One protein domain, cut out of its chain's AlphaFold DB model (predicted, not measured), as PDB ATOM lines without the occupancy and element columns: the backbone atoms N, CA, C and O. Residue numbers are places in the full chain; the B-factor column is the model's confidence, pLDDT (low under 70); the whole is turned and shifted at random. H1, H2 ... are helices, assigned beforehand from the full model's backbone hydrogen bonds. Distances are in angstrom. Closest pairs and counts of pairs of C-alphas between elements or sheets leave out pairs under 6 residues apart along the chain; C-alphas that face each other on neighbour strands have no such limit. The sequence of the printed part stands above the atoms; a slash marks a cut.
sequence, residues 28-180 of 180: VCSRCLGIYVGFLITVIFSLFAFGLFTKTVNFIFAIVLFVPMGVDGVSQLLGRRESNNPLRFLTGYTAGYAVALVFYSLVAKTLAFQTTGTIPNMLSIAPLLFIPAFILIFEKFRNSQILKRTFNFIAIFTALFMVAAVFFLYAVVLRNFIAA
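Overview. This is residues 28 to 180 of the 180 residues of the protein "DUF2085 domain-containing protein" of Candidatus Naiadarchaeales archaeon SRR2090159.bin1288 (UniProt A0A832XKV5). H1 and H3 cross closely to form the core, with H2 packed on H3 and the long H5 crossing H1, while H2 and H5 stay apart from each other. H4 packs on part of H3, and the turn of residues 139 to 146 sticks out. The printed part has 153 residues with five named helices, H1 to H5 in chain order, and no named strand: all helix. It is compact, with a radius of gyration of the C-alphas of 16.7 A and spans of 53 by 38 by 31 A.

Arrangement. H1, residues 30 to 50, touches the hub H3, residues 85 to 110, at a steep tilt of 41 degrees, the same way; their closest C-alphas, Ile 35 and Gly 96, are 3.9 A apart. H2, residues 59 to 77, and H3 form a hairpin, closest at C-alphas 66 and 95, 4.6 A. H4, residues 126 to 140, touches H1 with residue 127 alone, 5.8 A from Thr 42 between C-alphas; H1, H3 and H4 form a bundle, helices grouped together. H5, residues 145 to 178, touches H1 with residues 154 to 159 alone, at a steep tilt of 67 degrees; the closest C-alphas, Tyr 36 and Thr 158, are 5.8 A apart. H2 is apart from H4 and H5. Every O i to N i+4 pair is within hydrogen-bond range in H1, H3 and H5, against 13 of 15 in H2 and 7 of 11 in H4.

Along the chain. H1 begins at C-alpha 30 (228.432, 152.298, 215.524) and is 28.9 A long. H2 is 26.2 A, H3 36.2 A, H4 22.5 A and H5 49.6 A, ending at C-alpha 178 (196.547, 170.512, 198.477). H2 has a kink of 35 degrees near residue 66.

Size, cuts and confidence. C-alphas 143 and 180 are the two farthest apart, 56.1 A. The printed part has no cut, H3 to H4 is a long link of 15 residues, and no printed residue is under pLDDT 70.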
ATOM      1  N   VAL A  28     230.819 156.012 209.488       95.19
ATOM      2  CA  VAL A  28     229.779 156.400 210.448       95.19
ATOM      3  C   VAL A  28     230.020 155.731 211.801       95.19
ATOM      4  O   VAL A  28     230.675 154.691 211.886       95.19
ATOM      5  N   CYS A  29     229.476 156.318 212.870       95.12
ATOM      6  CA  CYS A  29     229.564 155.741 214.210       95.12
ATOM      7  C   CYS A  29     228.760 154.436 214.317       95.12
ATOM      8  O   CYS A  29     227.820 154.206 213.553       95.12
ATOM      9  N   SER A  30     229.080 153.599 215.308       95.50
ATOM     10  CA  SER A  30     228.432 152.298 215.524       95.50
ATOM     11  C   SER A  30     226.915 152.406 215.691       95.50
ATOM     12  O   SER A  30     226.199 151.509 215.259       95.50
ATOM     13  N   ARG A  31     226.407 153.521 216.240       95.56
ATOM     14  CA  ARG A  31     224.960 153.770 216.351       95.56
ATOM     15  C   ARG A  31     224.306 154.001 214.993       95.56
ATOM     16  O   ARG A  31     223.327 153.337 214.681       95.56
ATOM     17  N   CYS A  32     224.850 154.911 214.184       96.44
ATOM     18  CA  CYS A  32     224.346 155.167 212.833       96.44
ATOM     19  C   CYS A  32     224.454 153.913 211.958       96.44
ATOM     20  O   CYS A  32     223.523 153.610 211.225       96.44
ATOM     21  N   LEU A  33     225.545 153.146 212.087       96.75
ATOM     22  CA  LEU A  33     225.669 151.849 211.422       96.75
ATOM     23  C   LEU A  33     224.529 150.905 211.823       96.75
ATOM     24  O   LEU A  33     223.910 150.316 210.945       96.75
ATOM     25  N   GLY A  34     224.227 150.802 213.122       97.38
ATOM     26  CA  GLY A  34     223.084 150.040 213.625       97.38
ATOM     27  C   GLY A  34     221.769 150.495 212.996       97.38
ATOM     28  O   GLY A  34     221.059 149.669 212.436       97.38
ATOM     29  N   ILE A  35     221.488 151.803 213.005       97.94
ATOM     30  CA  ILE A  35     220.267 152.377 212.413       97.94
ATOM     31  C   ILE A  35     220.141 151.991 210.938       97.94
ATOM     32  O   ILE A  35     219.100 151.488 210.524       97.94
ATOM     33  N   TYR A  36     221.196 152.186 210.148       97.75
ATOM     34  CA  TYR A  36     221.159 151.928 208.710       97.75
ATOM     35  C   TYR A  36     221.047 150.437 208.389       97.75
ATOM     36  O   TYR A  36     220.218 150.043 207.573       97.75
ATOM     37  N   VAL A  37     221.823 149.586 209.061       97.19
ATOM     38  CA  VAL A  37     221.758 148.133 208.852       97.19
ATOM     39  C   VAL A  37     220.402 147.584 209.305       97.19
ATOM     40  O   VAL A  37     219.770 146.844 208.556       97.19
ATOM     41  N   GLY A  38     219.922 147.990 210.484       97.81
ATOM     42  CA  GLY A  38     218.620 147.581 211.011       97.81
ATOM     43  C   GLY A  38     217.469 148.028 210.119       97.81
ATOM     44  O   GLY A  38     216.583 147.228 209.819       97.81
ATOM     45  N   PHE A  39     217.510 149.266 209.619       98.19
ATOM     46  CA  PHE A  39     216.521 149.764 208.669       98.19
ATOM     47  C   PHE A  39     216.516 148.934 207.378       98.19
ATOM     48  O   PHE A  39     215.473 148.421 206.974       98.19
ATOM     49  N   LEU A  40     217.687 148.755 206.757       97.44
ATOM     50  CA  LEU A  40     217.810 148.061 205.477       97.44
ATOM     51  C   LEU A  40     217.357 146.599 205.568       97.44
ATOM     52  O   LEU A  40     216.542 146.166 204.755       97.44
ATOM     53  N   ILE A  41     217.841 145.856 206.572       97.00
ATOM     54  CA  ILE A  41     217.463 144.450 206.779       97.00
ATOM     55  C   ILE A  41     215.954 144.335 206.984       97.00
ATOM     56  O   ILE A  41     215.324 143.463 206.395       97.00
ATOM     57  N   THR A  42     215.360 145.229 207.774       97.19
ATOM     58  CA  THR A  42     213.929 145.167 208.095       97.19
ATOM     59  C   THR A  42     213.050 145.508 206.898       97.19
ATOM     60  O   THR A  42     212.045 144.831 206.689       97.19
ATOM     61  N   VAL A  43     213.416 146.507 206.084       96.38
ATOM     62  CA  VAL A  43     212.683 146.828 204.847       96.38
ATOM     63  C   VAL A  43     212.761 145.665 203.865       96.38
ATOM     64  O   VAL A  43     211.720 145.207 203.399       96.38
ATOM     65  N   ILE A  44     213.967 145.151 203.595       96.19
ATOM     66  CA  ILE A  44     214.170 144.007 202.696       96.19
ATOM     67  C   ILE A  44     213.351 142.817 203.194       96.19
ATOM     68  O   ILE A  44     212.519 142.292 202.459       96.19
ATOM     69  N   PHE A  45     213.517 142.439 204.461       96.19
ATOM     70  CA  PHE A  45     212.778 141.333 205.054       96.19
ATOM     71  C   PHE A  45     211.266 141.526 204.929       96.19
ATOM     72  O   PHE A  45     210.577 140.607 204.509       96.19
ATOM     73  N   SER A  46     210.741 142.715 205.237       94.69
ATOM     74  CA  SER A  46     209.296 142.975 205.181       94.69
ATOM     75  C   SER A  46     208.743 142.867 203.759       94.69
ATOM     76  O   SER A  46     207.656 142.325 203.574       94.69
ATOM     77  N   LEU A  47     209.492 143.324 202.750       94.81
ATOM     78  CA  LEU A  47     209.099 143.204 201.343       94.81
ATOM     79  C   LEU A  47     209.026 141.742 200.884       94.81
ATOM     80  O   LEU A  47     208.083 141.375 200.189       94.81
ATOM     81  N   PHE A  48     209.979 140.901 201.294       94.75
ATOM     82  CA  PHE A  48     209.998 139.482 200.919       94.75
ATOM     83  C   PHE A  48     209.040 138.623 201.756       94.75
ATOM     84  O   PHE A  48     208.364 137.754 201.216       94.75
ATOM     85  N   ALA A  49     208.971 138.856 203.067       92.88
ATOM     86  CA  ALA A  49     208.212 138.030 204.005       92.88
ATOM     87  C   ALA A  49     206.714 138.365 204.017       92.88
ATOM     88  O   ALA A  49     205.885 137.485 204.244       92.88
ATOM     89  N   PHE A  50     206.362 139.636 203.803       91.50
ATOM     90  CA  PHE A  50     204.975 140.103 203.847       91.50
ATOM     91  C   PHE A  50     204.446 140.551 202.478       91.50
ATOM     92  O   PHE A  50     203.237 140.713 202.321       91.50
ATOM     93  N   GLY A  51     205.313 140.726 201.481       88.88
ATOM     94  CA  GLY A  51     204.955 141.286 200.181       88.88
ATOM     95  C   GLY A  51     205.082 142.811 200.143       88.88
ATOM     96  O   GLY A  51     205.564 143.455 201.079       88.88
ATOM     97  N   LEU A  52     204.652 143.411 199.033       91.44
ATOM     98  CA  LEU A  52     204.797 144.844 198.784       91.44
ATOM     99  C   LEU A  52     203.818 145.664 199.643       91.44
ATOM    100  O   LEU A  52     202.645 145.779 199.310       91.44
ATOM    101  N   PHE A  53     204.317 146.229 200.749       91.81
ATOM    102  CA  PHE A  53     203.598 147.170 201.625       91.81
ATOM    103  C   PHE A  53     202.200 146.698 202.089       91.81
ATOM    104  O   PHE A  53     201.257 147.479 202.160       91.81
ATOM    105  N   THR A  54     202.055 145.417 202.442       90.88
ATOM    106  CA  THR A  54     200.754 144.783 202.753       90.88
ATOM    107  C   THR A  54     200.396 144.773 204.244       90.88
ATOM    108  O   THR A  54     199.330 144.291 204.630       90.88
ATOM    109  N   LYS A  55     201.275 145.254 205.124       91.44
ATOM    110  CA  LYS A  55     201.088 145.240 206.587       91.44
ATOM    111  C   LYS A  55     201.213 146.639 207.169       91.44
ATOM    112  O   LYS A  55     201.954 147.474 206.658       91.44
ATOM    113  N   THR A  56     200.520 146.864 208.282       93.00
ATOM    114  CA  THR A  56     200.632 148.094 209.076       93.00
ATOM    115  C   THR A  56     201.299 147.819 210.418       93.00
ATOM    116  O   THR A  56     201.193 146.728 210.966       93.00
ATOM    117  N   VAL A  57     202.005 148.800 210.967       94.12
ATOM    118  CA  VAL A  57     202.673 148.691 212.262       94.12
ATOM    119  C   VAL A  57     201.776 149.210 213.378       94.12
ATOM    120  O   VAL A  57     201.128 150.250 213.251       94.12
ATOM    121  N   ASN A  58     201.785 148.510 214.506       93.56
ATOM    122  CA  ASN A  58     201.333 149.038 215.778       93.56
ATOM    123  C   ASN A  58     202.359 150.071 216.272       93.56
ATOM    124  O   ASN A  58     203.494 149.733 216.614       93.56
ATOM    125  N   PHE A  59     201.962 151.342 216.319       91.31
ATOM    126  CA  PHE A  59     202.860 152.433 216.700       91.31
ATOM    127  C   PHE A  59     203.433 152.295 218.115       91.31
ATOM    128  O   PHE A  59     204.578 152.686 218.327       91.31
ATOM    129  N   ILE A  60     202.704 151.693 219.061       93.56
ATOM    130  CA  ILE A  60     203.214 151.450 220.421       93.56
ATOM    131  C   ILE A  60     204.412 150.502 220.360       93.56
ATOM    132  O   ILE A  60     205.445 150.770 220.969       93.56
ATOM    133  N   PHE A  61     204.313 149.435 219.565       92.25
ATOM    134  CA  PHE A  61     205.417 148.497 219.369       92.25
ATOM    135  C   PHE A  61     206.649 149.183 218.764       92.25
ATOM    136  O   PHE A  61     207.762 148.992 219.253       92.25
ATOM    137  N   ALA A  62     206.455 150.035 217.753       93.88
ATOM    138  CA  ALA A  62     207.549 150.817 217.180       93.88
ATOM    139  C   ALA A  62     208.197 151.742 218.228       93.88
ATOM    140  O   ALA A  62     209.420 151.755 218.348       93.88
ATOM    141  N   ILE A  63     207.400 152.460 219.030       94.12
ATOM    142  CA  ILE A  63     207.898 153.349 220.095       94.12
ATOM    143  C   ILE A  63     208.741 152.572 221.109       94.12
ATOM    144  O   ILE A  63     209.857 152.992 221.411       94.12
ATOM    145  N   VAL A  64     208.257 151.422 221.589       95.31
ATOM    146  CA  VAL A  64     208.981 150.578 222.557       95.31
ATOM    147  C   VAL A  64     210.377 150.204 222.047       95.31
ATOM    148  O   VAL A  64     211.334 150.206 222.815       95.31
ATOM    149  N   LEU A  65     210.535 149.963 220.746       94.31
ATOM    150  CA  LEU A  65     211.819 149.595 220.141       94.31
ATOM    151  C   LEU A  65     212.795 150.766 219.960       94.31
ATOM    152  O   LEU A  65     214.008 150.546 219.857       94.31
ATOM    153  N   PHE A  66     212.296 152.005 219.972       93.38
ATOM    154  CA  PHE A  66     213.126 153.210 220.036       93.38
ATOM    155  C   PHE A  66     213.638 153.510 221.447       93.38
ATOM    156  O   PHE A  66     214.712 154.106 221.585       93.38
ATOM    157  N   VAL A  67     212.906 153.097 222.491       95.38
ATOM    158  CA  VAL A  67     213.239 153.400 223.895       95.38
ATOM    159  C   VAL A  67     214.688 153.036 224.253       95.38
ATOM    160  O   VAL A  67     215.364 153.903 224.809       95.38
ATOM    161  N   PRO A  68     215.239 151.853 223.902       94.81
ATOM    162  CA  PRO A  68     216.627 151.510 224.224       94.81
ATOM    163  C   PRO A  68     217.654 152.525 223.705       94.81
ATOM    164  O   PRO A  68     218.608 152.856 224.410       94.81
ATOM    165  N   MET A  69     217.454 153.059 222.495       95.56
ATOM    166  CA  MET A  69     218.330 154.090 221.932       95.56
ATOM    167  C   MET A  69     218.179 155.423 222.660       95.56
ATOM    168  O   MET A  69     219.186 156.083 222.924       95.56
ATOM    169  N   GLY A  70     216.947 155.802 223.010       93.31
ATOM    170  CA  GLY A  70     216.672 156.991 223.815       93.31
ATOM    171  C   GLY A  70     217.361 156.916 225.177       93.31
ATOM    172  O   GLY A  70     218.105 157.821 225.539       93.31
ATOM    173  N   VAL A  71     217.209 155.795 225.887       93.62
ATOM    174  CA  VAL A  71     217.846 155.555 227.192       93.62
ATOM    175  C   VAL A  71     219.375 155.547 227.076       93.62
ATOM    176  O   VAL A  71     220.057 156.203 227.865       93.62
ATOM    177  N   ASP A  72     219.945 154.869 226.074       91.81
ATOM    178  CA  ASP A  72     221.396 154.871 225.819       91.81
ATOM    179  C   ASP A  72     221.924 156.275 225.480       91.81
ATOM    180  O   ASP A  72     223.009 156.645 225.924       91.81
ATOM    181  N   GLY A  73     221.165 157.078 224.731       87.94
ATOM    182  CA  GLY A  73     221.507 158.464 224.410       87.94
ATOM    183  C   GLY A  73     221.432 159.398 225.619       87.94
ATOM    184  O   GLY A  73     222.401 160.095 225.909       87.94
ATOM    185  N   VAL A  74     220.316 159.381 226.351       89.38
ATOM    186  CA  VAL A  74     220.076 160.246 227.517       89.38
ATOM    187  C   VAL A  74     221.034 159.918 228.660       89.38
ATOM    188  O   VAL A  74     221.603 160.826 229.259       89.38
ATOM    189  N   SER A  75     221.290 158.636 228.936       89.19
ATOM    190  CA  SER A  75     222.258 158.238 229.972       89.19
ATOM    191  C   SER A  75     223.682 158.742 229.690       89.19
ATOM    192  O   SER A  75     224.376 159.128 230.630       89.19
ATOM    193  N   GLN A  76     224.088 158.802 228.415       85.31
ATOM    194  CA  GLN A  76     225.351 159.421 227.990       85.31
ATOM    195  C   GLN A  76     225.326 160.949 228.122       85.31
ATOM    196  O   GLN A  76     226.312 161.531 228.562       85.31
ATOM    197  N   LEU A  77     224.216 161.606 227.763       84.94
ATOM    198  CA  LEU A  77     224.075 163.064 227.893       84.94
ATOM    199  C   LEU A  77     224.144 163.526 229.353       84.94
ATOM    200  O   LEU A  77     224.721 164.568 229.636       84.94
ATOM    201  N   LEU A  78     223.606 162.729 230.280       88.12
ATOM    202  CA  LEU A  78     223.654 162.995 231.720       88.12
ATOM    203  C   LEU A  78     225.004 162.633 232.371       88.12
ATOM    204  O   LEU A  78     225.110 162.676 233.593       88.12
ATOM    205  N   GLY A  79     226.009 162.208 231.594       83.12
ATOM    206  CA  GLY A  79     227.336 161.840 232.105       83.12
ATOM    207  C   GLY A  79     227.358 160.590 232.992       83.12
ATOM    208  O   GLY A  79     228.364 160.318 233.639       83.12
ATOM    209  N   ARG A  80     226.266 159.812 233.039       71.50
ATOM    210  CA  ARG A  80     226.127 158.667 233.958       71.50
ATOM    211  C   ARG A  80     226.937 157.446 233.531       71.50
ATOM    212  O   ARG A  80     227.285 156.629 234.375       71.50
ATOM    213  N   ARG A  81     227.198 157.290 232.229       79.94
ATOM    214  CA  ARG A  81     228.106 156.267 231.692       79.94
ATOM    215  C   ARG A  81     228.603 156.619 230.297       79.94
ATOM    216  O   ARG A  81     227.871 157.208 229.501       79.94
ATOM    217  N   GLU A  82     229.780 156.110 229.958       78.75
ATOM    218  CA  GLU A  82     230.195 155.963 228.566       78.75
ATOM    219  C   GLU A  82     229.563 154.708 227.952       78.75
ATOM    220  O   GLU A  82     229.353 153.686 228.609       78.75
ATOM    221  N   SER A  83     229.200 154.787 226.674       83.69
ATOM    222  CA  SER A  83     228.670 153.629 225.946       83.69
ATOM    223  C   SER A  83     229.768 152.914 225.177       83.69
ATOM    224  O   SER A  83     230.801 153.496 224.854       83.69
ATOM    225  N   ASN A  84     229.557 151.636 224.889       91.25
ATOM    226  CA  ASN A  84     230.479 150.836 224.095       91.25
ATOM    227  C   ASN A  84     229.885 150.580 222.703       91.25
ATOM    228  O   ASN A  84     228.683 150.722 222.477       91.25
ATOM    229  N   ASN A  85     230.739 150.256 221.735       93.19
ATOM    230  CA  ASN A  85     230.323 150.141 220.337       93.19
ATOM    231  C   ASN A  85     229.285 149.030 220.073       93.19
ATOM    232  O   ASN A  85     228.339 149.320 219.337       93.19
ATOM    233  N   PRO A  86     229.368 147.834 220.694       93.19
ATOM    234  CA  PRO A  86     228.314 146.821 220.599       93.19
ATOM    235  C   PRO A  86     226.955 147.304 221.100       93.19
ATOM    236  O   PRO A  86     225.957 147.146 220.403       93.19
ATOM    237  N   LEU A  87     226.908 147.967 222.259       93.19
ATOM    238  CA  LEU A  87     225.660 148.504 222.796       93.19
ATOM    239  C   LEU A  87     225.099 149.628 221.918       93.19
ATOM    240  O   LEU A  87     223.906 149.634 221.630       93.19
ATOM    241  N   ARG A  88     225.956 150.540 221.434       94.88
ATOM    242  CA  ARG A  88     225.568 151.596 220.479       94.88
ATOM    243  C   ARG A  88     224.976 151.010 219.199       94.88
ATOM    244  O   ARG A  88     224.016 151.565 218.673       94.88
ATOM    245  N   PHE A  89     225.563 149.928 218.691       96.31
ATOM    246  CA  PHE A  89     225.061 149.228 217.514       96.31
ATOM    247  C   PHE A  89     223.718 148.561 217.792       96.31
ATOM    248  O   PHE A  89     222.784 148.787 217.034       96.31
ATOM    249  N   LEU A  90     223.602 147.807 218.889       96.12
ATOM    250  CA  LEU A  90     222.370 147.129 219.298       96.12
ATOM    251  C   LEU A  90     221.200 148.116 219.417       96.12
ATOM    252  O   LEU A  90     220.168 147.921 218.782       96.12
ATOM    253  N   THR A  91     221.369 149.198 220.180       96.50
ATOM    254  CA  THR A  91     220.302 150.193 220.367       96.50
ATOM    255  C   THR A  91     220.003 150.968 219.085       96.50
ATOM    256  O   THR A  91     218.847 151.260 218.791       96.50
ATOM    257  N   GLY A  92     221.027 151.259 218.275       97.25
ATOM    258  CA  GLY A  92     220.843 151.835 216.944       97.25
ATOM    259  C   GLY A  92     220.059 150.909 216.011       97.25
ATOM    260  O   GLY A  92     219.176 151.370 215.298       97.25
ATOM    261  N   TYR A  93     220.334 149.605 216.044       98.12
ATOM    262  CA  TYR A  93     219.661 148.604 215.220       98.12
ATOM    263  C   TYR A  93     218.177 148.496 215.547       98.12
ATOM    264  O   TYR A  93     217.358 148.513 214.631       98.12
ATOM    265  N   THR A  94     217.809 148.430 216.832       97.56
ATOM    266  CA  THR A  94     216.391 148.358 217.227       97.56
ATOM    267  C   THR A  94     215.631 149.617 216.819       97.56
ATOM    268  O   THR A  94     214.500 149.522 216.344       97.56
ATOM    269  N   ALA A  95     216.270 150.787 216.908       97.81
ATOM    270  CA  ALA A  95     215.706 152.027 216.392       97.81
ATOM    271  C   ALA A  95     215.558 151.996 214.860       97.81
ATOM    272  O   ALA A  95     214.493 152.317 214.349       97.81
ATOM    273  N   GLY A  96     216.580 151.557 214.119       97.88
ATOM    274  CA  GLY A  96     216.517 151.401 212.660       97.88
ATOM    275  C   GLY A  96     215.409 150.450 212.203       97.88
ATOM    276  O   GLY A  96     214.657 150.770 211.283       97.88
ATOM    277  N   TYR A  97     215.258 149.320 212.894       97.56
ATOM    278  CA  TYR A  97     214.153 148.380 212.712       97.56
ATOM    279  C   TYR A  97     212.793 149.067 212.924       97.56
ATOM    280  O   TYR A  97     211.899 148.952 212.086       97.56
ATOM    281  N   ALA A  98     212.641 149.848 213.997       97.19
ATOM    282  CA  ALA A  98     211.404 150.572 214.275       97.19
ATOM    283  C   ALA A  98     211.092 151.628 213.198       97.19
ATOM    284  O   ALA A  98     209.955 151.691 212.723       97.19
ATOM    285  N   VAL A  99     212.098 152.399 212.754       96.88
ATOM    286  CA  VAL A  99     211.960 153.340 211.625       96.88
ATOM    287  C   VAL A  99     211.482 152.603 210.374       96.88
ATOM    288  O   VAL A  99     210.577 153.083 209.697       96.88
ATOM    289  N   ALA A 100     212.056 151.439 210.062       97.12
ATOM    290  CA  ALA A 100     211.696 150.667 208.875       97.12
ATOM    291  C   ALA A 100     210.248 150.168 208.898       97.12
ATOM    292  O   ALA A 100     209.566 150.256 207.879       97.12
ATOM    293  N   LEU A 101     209.750 149.693 210.043       95.81
ATOM    294  CA  LEU A 101     208.353 149.270 210.168       95.81
ATOM    295  C   LEU A 101     207.373 150.436 209.993       95.81
ATOM    296  O   LEU A 101     206.343 150.297 209.325       95.81
ATOM    297  N   VAL A 102     207.699 151.592 210.579       95.50
ATOM    298  CA  VAL A 102     206.917 152.822 210.400       95.50
ATOM    299  C   VAL A 102     206.949 153.250 208.940       95.50
ATOM    300  O   VAL A 102     205.892 153.476 208.362       95.50
ATOM    301  N   PHE A 103     208.129 153.280 208.318       95.44
ATOM    302  CA  PHE A 103     208.292 153.601 206.904       95.44
ATOM    303  C   PHE A 103     207.446 152.685 206.012       95.44
ATOM    304  O   PHE A 103     206.643 153.177 205.224       95.44
ATOM    305  N   TYR A 104     207.553 151.366 206.188       93.94
ATOM    306  CA  TYR A 104     206.782 150.375 205.435       93.94
ATOM    307  C   TYR A 104     205.267 150.618 205.554       93.94
ATOM    308  O   TYR A 104     204.543 150.591 204.561       93.94
ATOM    309  N   SER A 105     204.796 150.942 206.758       93.94
ATOM    310  CA  SER A 105     203.377 151.216 207.024       93.94
ATOM    311  C   SER A 105     202.902 152.555 206.466       93.94
ATOM    312  O   SER A 105     201.758 152.670 206.028       93.94
ATOM    313  N   LEU A 106     203.752 153.583 206.502       93.56
ATOM    314  CA  LEU A 106     203.449 154.893 205.932       93.56
ATOM    315  C   LEU A 106     203.364 154.809 204.413       93.56
ATOM    316  O   LEU A 106     202.410 155.327 203.849       93.56
ATOM    317  N   VAL A 107     204.288 154.104 203.757       94.12
ATOM    318  CA  VAL A 107     204.217 153.875 202.308       94.12
ATOM    319  C   VAL A 107     202.929 153.141 201.937       94.12
ATOM    320  O   VAL A 107     202.241 153.577 201.016       94.12
ATOM    321  N   ALA A 108     202.558 152.096 202.690       93.19
ATOM    322  CA  ALA A 108     201.304 151.373 202.476       93.19
ATOM    323  C   ALA A 108     200.087 152.314 202.488       93.19
ATOM    324  O   ALA A 108     199.273 152.289 201.569       93.19
ATOM    325  N   LYS A 109     199.996 153.186 203.501       91.50
ATOM    326  CA  LYS A 109     198.894 154.150 203.646       91.50
ATOM    327  C   LYS A 109     198.920 155.235 202.569       91.50
ATOM    328  O   LYS A 109     197.899 155.500 201.948       91.50
ATOM    329  N   THR A 110     200.077 155.850 202.346       91.06
ATOM    330  CA  THR A 110     200.248 156.989 201.435       91.06
ATOM    331  C   THR A 110     200.012 156.609 199.973       91.06
ATOM    332  O   THR A 110     199.523 157.432 199.204       91.06
ATOM    333  N   LEU A 111     200.331 155.370 199.592       91.12
ATOM    334  CA  LEU A 111     200.114 154.844 198.241       91.12
ATOM    335  C   LEU A 111     198.869 153.944 198.135       91.12
ATOM    336  O   LEU A 111     198.700 153.269 197.125       91.12
ATOM    337  N   ALA A 112     198.007 153.938 199.160       90.88
ATOM    338  CA  ALA A 112     196.749 153.189 199.203       90.88
ATOM    339  C   ALA A 112     196.879 151.680 198.889       90.88
ATOM    340  O   ALA A 112     195.995 151.081 198.278       90.88
ATOM    341  N   PHE A 113     197.969 151.043 199.333       91.81
ATOM    342  CA  PHE A 113     198.105 149.588 199.257       91.81
ATOM    343  C   PHE A 113     197.067 148.897 200.148       91.81
ATOM    344  O   PHE A 113     196.800 149.324 201.275       91.81
ATOM    345  N   GLN A 114     196.515 147.779 199.672       91.19
ATOM    346  CA  GLN A 114     195.624 146.954 200.478       91.19
ATOM    347  C   GLN A 114     196.417 146.264 201.592       91.19
ATOM    348  O   GLN A 114     197.347 145.497 201.336       91.19
ATOM    349  N   THR A 115     196.031 146.519 202.844       90.75
ATOM    350  CA  THR A 115     196.713 145.949 204.010       90.75
ATOM    351  C   THR A 115     195.938 144.767 204.588       90.75
ATOM    352  O   THR A 115     194.721 144.814 204.733       90.75
ATOM    353  N   THR A 116     196.639 143.679 204.903       88.38
ATOM    354  CA  THR A 116     196.067 142.381 205.310       88.38
ATOM    355  C   THR A 116     196.466 141.989 206.738       88.38
ATOM    356  O   THR A 116     196.510 140.808 207.084       88.38
ATOM    357  N   GLY A 117     196.851 142.954 207.580       89.31
ATOM    358  CA  GLY A 117     197.143 142.717 208.997       89.31
ATOM    359  C   GLY A 117     198.107 143.714 209.637       89.31
ATOM    360  O   GLY A 117     198.561 144.674 209.005       89.31
ATOM    361  N   THR A 118     198.433 143.447 210.902       91.62
ATOM    362  CA  THR A 118     199.246 144.314 211.763       91.62
ATOM    363  C   THR A 118     200.549 143.647 212.225       91.62
ATOM    364  O   THR A 118     200.629 142.429 212.373       91.62
ATOM    365  N   ILE A 119     201.573 144.459 212.477       89.50
ATOM    366  CA  ILE A 119     202.854 144.112 213.108       89.50
ATOM    367  C   ILE A 119     202.822 144.669 214.545       89.50
ATOM    368  O   ILE A 119     202.387 145.807 214.713       89.50
ATOM    369  N   PRO A 120     203.275 143.943 215.584       87.50
ATOM    370  CA  PRO A 120     204.079 142.723 215.526       87.50
ATOM    371  C   PRO A 120     203.284 141.444 215.252       87.50
ATOM    372  O   PRO A 120     202.138 141.298 215.658       87.50
ATOM    373  N   ASN A 121     203.949 140.498 214.594       88.19
ATOM    374  CA  ASN A 121     203.576 139.088 214.495       88.19
ATOM    375  C   ASN A 121     204.837 138.223 214.712       88.19
ATOM    376  O   ASN A 121     205.950 138.751 214.776       88.19
ATOM    377  N   MET A 122     204.703 136.897 214.832       84.69
ATOM    378  CA  MET A 122     205.861 136.022 215.101       84.69
ATOM    379  C   MET A 122     206.965 136.127 214.038       84.69
ATOM    380  O   MET A 122     208.136 135.947 214.348       84.69
ATOM    381  N   LEU A 123     206.620 136.453 212.793       89.44
ATOM    382  CA  LEU A 123     207.603 136.577 211.721       89.44
ATOM    383  C   LEU A 123     208.321 137.934 211.755       89.44
ATOM    384  O   LEU A 123     209.489 138.027 211.386       89.44
ATOM    385  N   SER A 124     207.671 138.987 212.262       88.44
ATOM    386  CA  SER A 124     208.260 140.328 212.289       88.44
ATOM    387  C   SER A 124     209.440 140.459 213.246       88.44
ATOM    388  O   SER A 124     210.210 141.396 213.092       88.44
ATOM    389  N   ILE A 125     209.615 139.556 214.217       89.25
ATOM    390  CA  ILE A 125     210.776 139.581 215.125       89.25
ATOM    391  C   ILE A 125     212.045 138.982 214.499       89.25
ATOM    392  O   ILE A 125     213.137 139.225 215.008       89.25
ATOM    393  N   ALA A 126     211.936 138.253 213.382       92.94
ATOM    394  CA  ALA A 126     213.072 137.577 212.753       92.94
ATOM    395  C   ALA A 126     214.245 138.515 212.385       92.94
ATOM    396  O   ALA A 126     215.389 138.139 212.643       92.94
ATOM    397  N   PRO A 127     214.034 139.757 211.892       94.38
ATOM    398  CA  PRO A 127     215.124 140.708 211.672       94.38
ATOM    399  C   PRO A 127     215.946 141.034 212.925       94.38
ATOM    400  O   PRO A 127     217.116 141.385 212.799       94.38
ATOM    401  N   LEU A 128     215.390 140.913 214.135       93.31
ATOM    402  CA  LEU A 128     216.140 141.154 215.375       93.31
ATOM    403  C   LEU A 128     217.160 140.038 215.655       93.31
ATOM    404  O   LEU A 128     218.182 140.284 216.292       93.31
ATOM    405  N   LEU A 129     216.943 138.833 215.119       92.50
ATOM    406  CA  LEU A 129     217.863 137.699 215.261       92.50
ATOM    407  C   LEU A 129     219.167 137.883 214.463       92.50
ATOM    408  O   LEU A 129     220.148 137.192 214.722       92.50
ATOM    409  N   PHE A 130     219.217 138.845 213.532       92.25
ATOM    410  CA  PHE A 130     220.429 139.165 212.766       92.25
ATOM    411  C   PHE A 130     221.472 139.953 213.568       92.25
ATOM    412  O   PHE A 130     222.633 140.014 213.162       92.25
ATOM    413  N   ILE A 131     221.099 140.538 214.710       93.50
ATOM    414  CA  ILE A 131     222.002 141.342 215.543       93.50
ATOM    415  C   ILE A 131     223.236 140.548 216.014       93.50
ATOM    416  O   ILE A 131     224.352 141.005 215.751       93.50
ATOM    417  N   PRO A 132     223.102 139.371 216.664       91.62
ATOM    418  CA  PRO A 132     224.268 138.590 217.081       91.62
ATOM    419  C   PRO A 132     225.118 138.143 215.888       91.62
ATOM    420  O   PRO A 132     226.342 138.246 215.941       91.62
ATOM    421  N   ALA A 133     224.489 137.725 214.784       91.06
ATOM    422  CA  ALA A 133     225.202 137.340 213.569       91.06
ATOM    423  C   ALA A 133     226.053 138.497 213.022       91.06
ATOM    424  O   ALA A 133     227.216 138.296 212.679       91.06
ATOM    425  N   PHE A 134     225.513 139.720 213.005       90.44
ATOM    426  CA  PHE A 134     226.256 140.906 212.588       90.44
ATOM    427  C   PHE A 134     227.482 141.157 213.472       90.44
ATOM    428  O   PHE A 134     228.570 141.386 212.947       90.44
ATOM    429  N   ILE A 135     227.322 141.100 214.799       89.12
ATOM    430  CA  ILE A 135     228.423 141.333 215.748       89.12
ATOM    431  C   ILE A 135     229.535 140.299 215.530       89.12
ATOM    432  O   ILE A 135     230.698 140.676 215.386       89.12
ATOM    433  N   LEU A 136     229.176 139.018 215.393       91.06
ATOM    434  CA  LEU A 136     230.130 137.936 215.136       91.06
ATOM    435  C   LEU A 136     230.846 138.092 213.787       91.06
ATOM    436  O   LEU A 136     232.061 137.911 213.710       91.06
ATOM    437  N   ILE A 137     230.122 138.454 212.721       89.69
ATOM    438  CA  ILE A 137     230.714 138.731 211.402       89.69
ATOM    439  C   ILE A 137     231.701 139.894 211.505       89.69
ATOM    440  O   ILE A 137     232.818 139.807 210.995       89.69
ATOM    441  N   PHE A 138     231.308 140.975 212.180       88.75
ATOM    442  CA  PHE A 138     232.151 142.150 212.347       88.75
ATOM    443  C   PHE A 138     233.453 141.810 213.086       88.75
ATOM    444  O   PHE A 138     234.537 142.214 212.657       88.75
ATOM    445  N   GLU A 139     233.364 141.056 214.182       89.12
ATOM    446  CA  GLU A 139     234.527 140.645 214.972       89.12
ATOM    447  C   GLU A 139     235.442 139.698 214.199       89.12
ATOM    448  O   GLU A 139     236.646 139.950 214.112       89.12
ATOM    449  N   LYS A 140     234.870 138.666 213.568       93.44
ATOM    450  CA  LYS A 140     235.616 137.657 212.808       93.44
ATOM    451  C   LYS A 140     236.354 138.249 211.608       93.44
ATOM    452  O   LYS A 140     237.463 137.825 211.297       93.44
ATOM    453  N   PHE A 141     235.763 139.238 210.939       93.00
ATOM    454  CA  PHE A 141     236.283 139.798 209.689       93.00
ATOM    455  C   PHE A 141     236.767 141.247 209.817       93.00
ATOM    456  O   PHE A 141     236.816 141.981 208.827       93.00
ATOM    457  N   ARG A 142     237.203 141.658 211.014       92.06
ATOM    458  CA  ARG A 142     237.691 143.021 211.296       92.06
ATOM    459  C   ARG A 142     238.833 143.484 210.375       92.06
ATOM    460  O   ARG A 142     238.987 144.678 210.128       92.06
ATOM    461  N   ASN A 143     239.634 142.553 209.860       94.81
ATOM    462  CA  ASN A 143     240.774 142.847 208.986       94.81
ATOM    463  C   ASN A 143     240.443 142.778 207.481       94.81
ATOM    464  O   ASN A 143     241.345 142.927 206.660       94.81
ATOM    465  N   SER A 144     239.176 142.577 207.097       95.50
ATOM    466  CA  SER A 144     238.767 142.491 205.689       95.50
ATOM    467  C   SER A 144     238.491 143.865 205.074       95.50
ATOM    468  O   SER A 144     237.510 144.538 205.400       95.50
ATOM    469  N   GLN A 145     239.318 144.255 204.100       94.44
ATOM    470  CA  GLN A 145     239.156 145.522 203.378       94.44
ATOM    471  C   GLN A 145     237.892 145.537 202.507       94.44
ATOM    472  O   GLN A 145     237.260 146.583 202.346       94.44
ATOM    473  N   ILE A 146     237.505 144.379 201.961       94.69
ATOM    474  CA  ILE A 146     236.277 144.226 201.169       94.69
ATOM    475  C   ILE A 146     235.073 144.500 202.065       94.69
ATOM    476  O   ILE A 146     234.249 145.351 201.740       94.69
ATOM    477  N   LEU A 147     235.017 143.860 203.234       93.50
ATOM    478  CA  LEU A 147     233.891 144.007 204.152       93.50
ATOM    479  C   LEU A 147     233.768 145.444 204.684       93.50
ATOM    480  O   LEU A 147     232.666 145.986 204.749       93.50
ATOM    481  N   LYS A 148     234.897 146.106 204.957       94.62
ATOM    482  CA  LYS A 148     234.934 147.537 205.287       94.62
ATOM    483  C   LYS A 148     234.312 148.403 204.186       94.62
ATOM    484  O   LYS A 148     233.501 149.282 204.483       94.62
ATOM    485  N   ARG A 149     234.686 148.181 202.917       94.25
ATOM    486  CA  ARG A 149     234.111 148.914 201.772       94.25
ATOM    487  C   ARG A 149     232.609 148.664 201.664       94.25
ATOM    488  O   ARG A 149     231.865 149.628 201.503       94.25
ATOM    489  N   THR A 150     232.177 147.418 201.830       93.88
ATOM    490  CA  THR A 150     230.762 147.033 201.807       93.88
ATOM    491  C   THR A 150     229.967 147.720 202.914       93.88
ATOM    492  O   THR A 150     228.955 148.346 202.620       93.88
ATOM    493  N   PHE A 151     230.430 147.697 204.168       94.31
ATOM    494  CA  PHE A 151     229.725 148.374 205.262       94.31
ATOM    495  C   PHE A 151     229.646 149.887 205.073       94.31
ATOM    496  O   PHE A 151     228.594 150.476 205.310       94.31
ATOM    497  N   ASN A 152     230.726 150.518 204.606       94.62
ATOM    498  CA  ASN A 152     230.710 151.948 204.302       94.62
ATOM    499  C   ASN A 152     229.723 152.277 203.174       94.62
ATOM    500  O   ASN A 152     228.979 153.249 203.285       94.62
ATOM    501  N   PHE A 153     229.703 151.468 202.112       95.06
ATOM    502  CA  PHE A 153     228.773 151.637 201.000       95.06
ATOM    503  C   PHE A 153     227.320 151.481 201.456       95.06
ATOM    504  O   PHE A 153     226.517 152.374 201.202       95.06
ATOM    505  N   ILE A 154     227.008 150.407 202.188       94.75
ATOM    506  CA  ILE A 154     225.674 150.161 202.754       94.75
ATOM    507  C   ILE A 154     225.244 151.343 203.624       94.75
ATOM    508  O   ILE A 154     224.162 151.881 203.426       94.75
ATOM    509  N   ALA A 155     226.104 151.799 204.539       95.31
ATOM    510  CA  ALA A 155     225.783 152.915 205.421       95.31
ATOM    511  C   ALA A 155     225.460 154.202 204.643       95.31
ATOM    512  O   ALA A 155     224.456 154.848 204.931       95.31
ATOM    513  N   ILE A 156     226.276 154.563 203.647       94.69
ATOM    514  CA  ILE A 156     226.059 155.768 202.830       94.69
ATOM    515  C   ILE A 156     224.782 155.637 201.998       94.69
ATOM    516  O   ILE A 156     223.956 156.550 201.994       94.69
ATOM    517  N   PHE A 157     224.614 154.512 201.302       95.88
ATOM    518  CA  PHE A 157     223.467 154.275 200.432       95.88
ATOM    519  C   PHE A 157     222.159 154.290 201.224       95.88
ATOM    520  O   PHE A 157     221.226 155.001 200.854       95.88
ATOM    521  N   THR A 158     222.099 153.574 202.349       96.69
ATOM    522  CA  THR A 158     220.903 153.548 203.194       96.69
ATOM    523  C   THR A 158     220.614 154.910 203.814       96.69
ATOM    524  O   THR A 158     219.456 155.312 203.843       96.69
ATOM    525  N   ALA A 159     221.633 155.656 204.253       95.75
ATOM    526  CA  ALA A 159     221.436 157.006 204.775       95.75
ATOM    527  C   ALA A 159     220.791 157.933 203.729       95.75
ATOM    528  O   ALA A 159     219.813 158.618 204.024       95.75
ATOM    529  N   LEU A 160     221.298 157.912 202.493       94.94
ATOM    530  CA  LEU A 160     220.742 158.694 201.387       94.94
ATOM    531  C   LEU A 160     219.332 158.243 201.012       94.94
ATOM    532  O   LEU A 160     218.458 159.086 200.814       94.94
ATOM    533  N   PHE A 161     219.092 156.932 200.970       96.31
ATOM    534  CA  PHE A 161     217.764 156.379 200.732       96.31
ATOM    535  C   PHE A 161     216.764 156.839 201.796       96.31
ATOM    536  O   PHE A 161     215.682 157.288 201.441       96.31
ATOM    537  N   MET A 162     217.121 156.787 203.083       95.75
ATOM    538  CA  MET A 162     216.246 157.241 204.171       95.75
ATOM    539  C   MET A 162     215.888 158.723 204.028       95.75
ATOM    540  O   MET A 162     214.724 159.084 204.179       95.75
ATOM    541  N   VAL A 163     216.860 159.576 203.695       94.69
ATOM    542  CA  VAL A 163     216.616 161.008 203.462       94.69
ATOM    543  C   VAL A 163     215.678 161.212 202.267       94.69
ATOM    544  O   VAL A 163     214.668 161.904 202.392       94.69
ATOM    545  N   ALA A 164     215.958 160.570 201.130       95.69
ATOM    546  CA  ALA A 164     215.114 160.653 199.938       95.69
ATOM    547  C   ALA A 164     213.688 160.134 200.195       95.69
ATOM    548  O   ALA A 164     212.716 160.748 199.761       95.69
ATOM    549  N   ALA A 165     213.555 159.042 200.947       94.31
ATOM    550  CA  ALA A 165     212.283 158.444 201.326       94.31
ATOM    551  C   ALA A 165     211.422 159.387 202.181       94.31
ATOM    552  O   ALA A 165     210.212 159.471 201.968       94.31
ATOM    553  N   VAL A 166     212.031 160.133 203.110       93.31
ATOM    554  CA  VAL A 166     211.330 161.157 203.900       93.31
ATOM    555  C   VAL A 166     210.815 162.280 203.000       93.31
ATOM    556  O   VAL A 166     209.639 162.627 203.091       93.31
ATOM    557  N   PHE A 167     211.649 162.809 202.097       95.00
ATOM    558  CA  PHE A 167     211.223 163.850 201.152       95.00
ATOM    559  C   PHE A 167     210.112 163.371 200.214       95.00
ATOM    560  O   PHE A 167     209.157 164.105 199.976       95.00
ATOM    561  N   PHE A 168     210.204 162.133 199.724       94.44
ATOM    562  CA  PHE A 168     209.162 161.523 198.903       94.44
ATOM    563  C   PHE A 168     207.834 161.431 199.661       94.44
ATOM    564  O   PHE A 168     206.817 161.921 199.174       94.44
ATOM    565  N   LEU A 169     207.836 160.859 200.871       92.69
ATOM    566  CA  LEU A 169     206.626 160.749 201.690       92.69
ATOM    567  C   LEU A 169     206.028 162.124 202.002       92.69
ATOM    568  O   LEU A 169     204.817 162.297 201.882       92.69
ATOM    569  N   TYR A 170     206.866 163.104 202.343       92.38
ATOM    570  CA  TYR A 170     206.434 164.481 202.574       92.38
ATOM    571  C   TYR A 170     205.770 165.092 201.334       92.38
ATOM    572  O   TYR A 170     204.679 165.646 201.438       92.38
ATOM    573  N   ALA A 171     206.379 164.943 200.154       93.56
ATOM    574  CA  ALA A 171     205.836 165.468 198.905       93.56
ATOM    575  C   ALA A 171     204.473 164.850 198.553       93.56
ATOM    576  O   ALA A 171     203.570 165.568 198.123       93.56
ATOM    577  N   VAL A 172     204.292 163.540 198.770       92.12
ATOM    578  CA  VAL A 172     202.996 162.887 198.520       92.12
ATOM    579  C   VAL A 172     201.935 163.356 199.516       92.12
ATOM    580  O   VAL A 172     200.817 163.664 199.109       92.12
ATOM    581  N   VAL A 173     202.275 163.470 200.804       90.19
ATOM    582  CA  VAL A 173     201.347 163.993 201.821       90.19
ATOM    583  C   VAL A 173     200.933 165.427 201.496       90.19
ATOM    584  O   VAL A 173     199.744 165.734 201.522       90.19
ATOM    585  N   LEU A 174     201.888 166.287 201.128       91.88
ATOM    586  CA  LEU A 174     201.616 167.670 200.745       91.88
ATOM    587  C   LEU A 174     200.707 167.747 199.512       91.88
ATOM    588  O   LEU A 174     199.749 168.514 199.505       91.88
ATOM    589  N   ARG A 175     200.962 166.919 198.491       92.62
ATOM    590  CA  ARG A 175     200.104 166.827 197.303       92.62
ATOM    591  C   ARG A 175     198.671 166.446 197.674       92.62
ATOM    592  O   ARG A 175     197.741 167.068 197.173       92.62
ATOM    593  N   ASN A 176     198.498 165.445 198.534       87.75
ATOM    594  CA  ASN A 176     197.175 164.987 198.958       87.75
ATOM    595  C   ASN A 176     196.439 166.050 199.782       87.75
ATOM    596  O   ASN A 176     195.228 166.167 199.658       87.75
ATOM    597  N   PHE A 177     197.163 166.831 200.587       90.25
ATOM    598  CA  PHE A 177     196.591 167.934 201.356       90.25
ATOM    599  C   PHE A 177     196.136 169.097 200.466       90.25
ATOM    600  O   PHE A 177     195.084 169.664 200.708       90.25
ATOM    601  N   ILE A 178     196.906 169.442 199.428       92.50
ATOM    602  CA  ILE A 178     196.547 170.512 198.477       92.50
ATOM    603  C   ILE A 178     195.367 170.103 197.576       92.50
ATOM    604  O   ILE A 178     194.650 170.962 197.077       92.50
ATOM    605  N   ALA A 179     195.189 168.802 197.332       88.31
ATOM    606  CA  ALA A 179     194.126 168.272 196.478       88.31
ATOM    607  C   ALA A 179     192.782 168.036 197.199       88.31
ATOM    608  O   ALA A 179     191.820 167.662 196.526       88.31
ATOM    609  N   ALA A 180     192.734 168.191 198.526       80.81
ATOM    610  CA  ALA A 180     191.541 168.035 199.365       80.81
ATOM    611  C   ALA A 180     190.851 169.384 199.604       80.81
ATOM    612  O   ALA A 180     189.602 169.384 199.656       80.81
TER     613      ALA A 180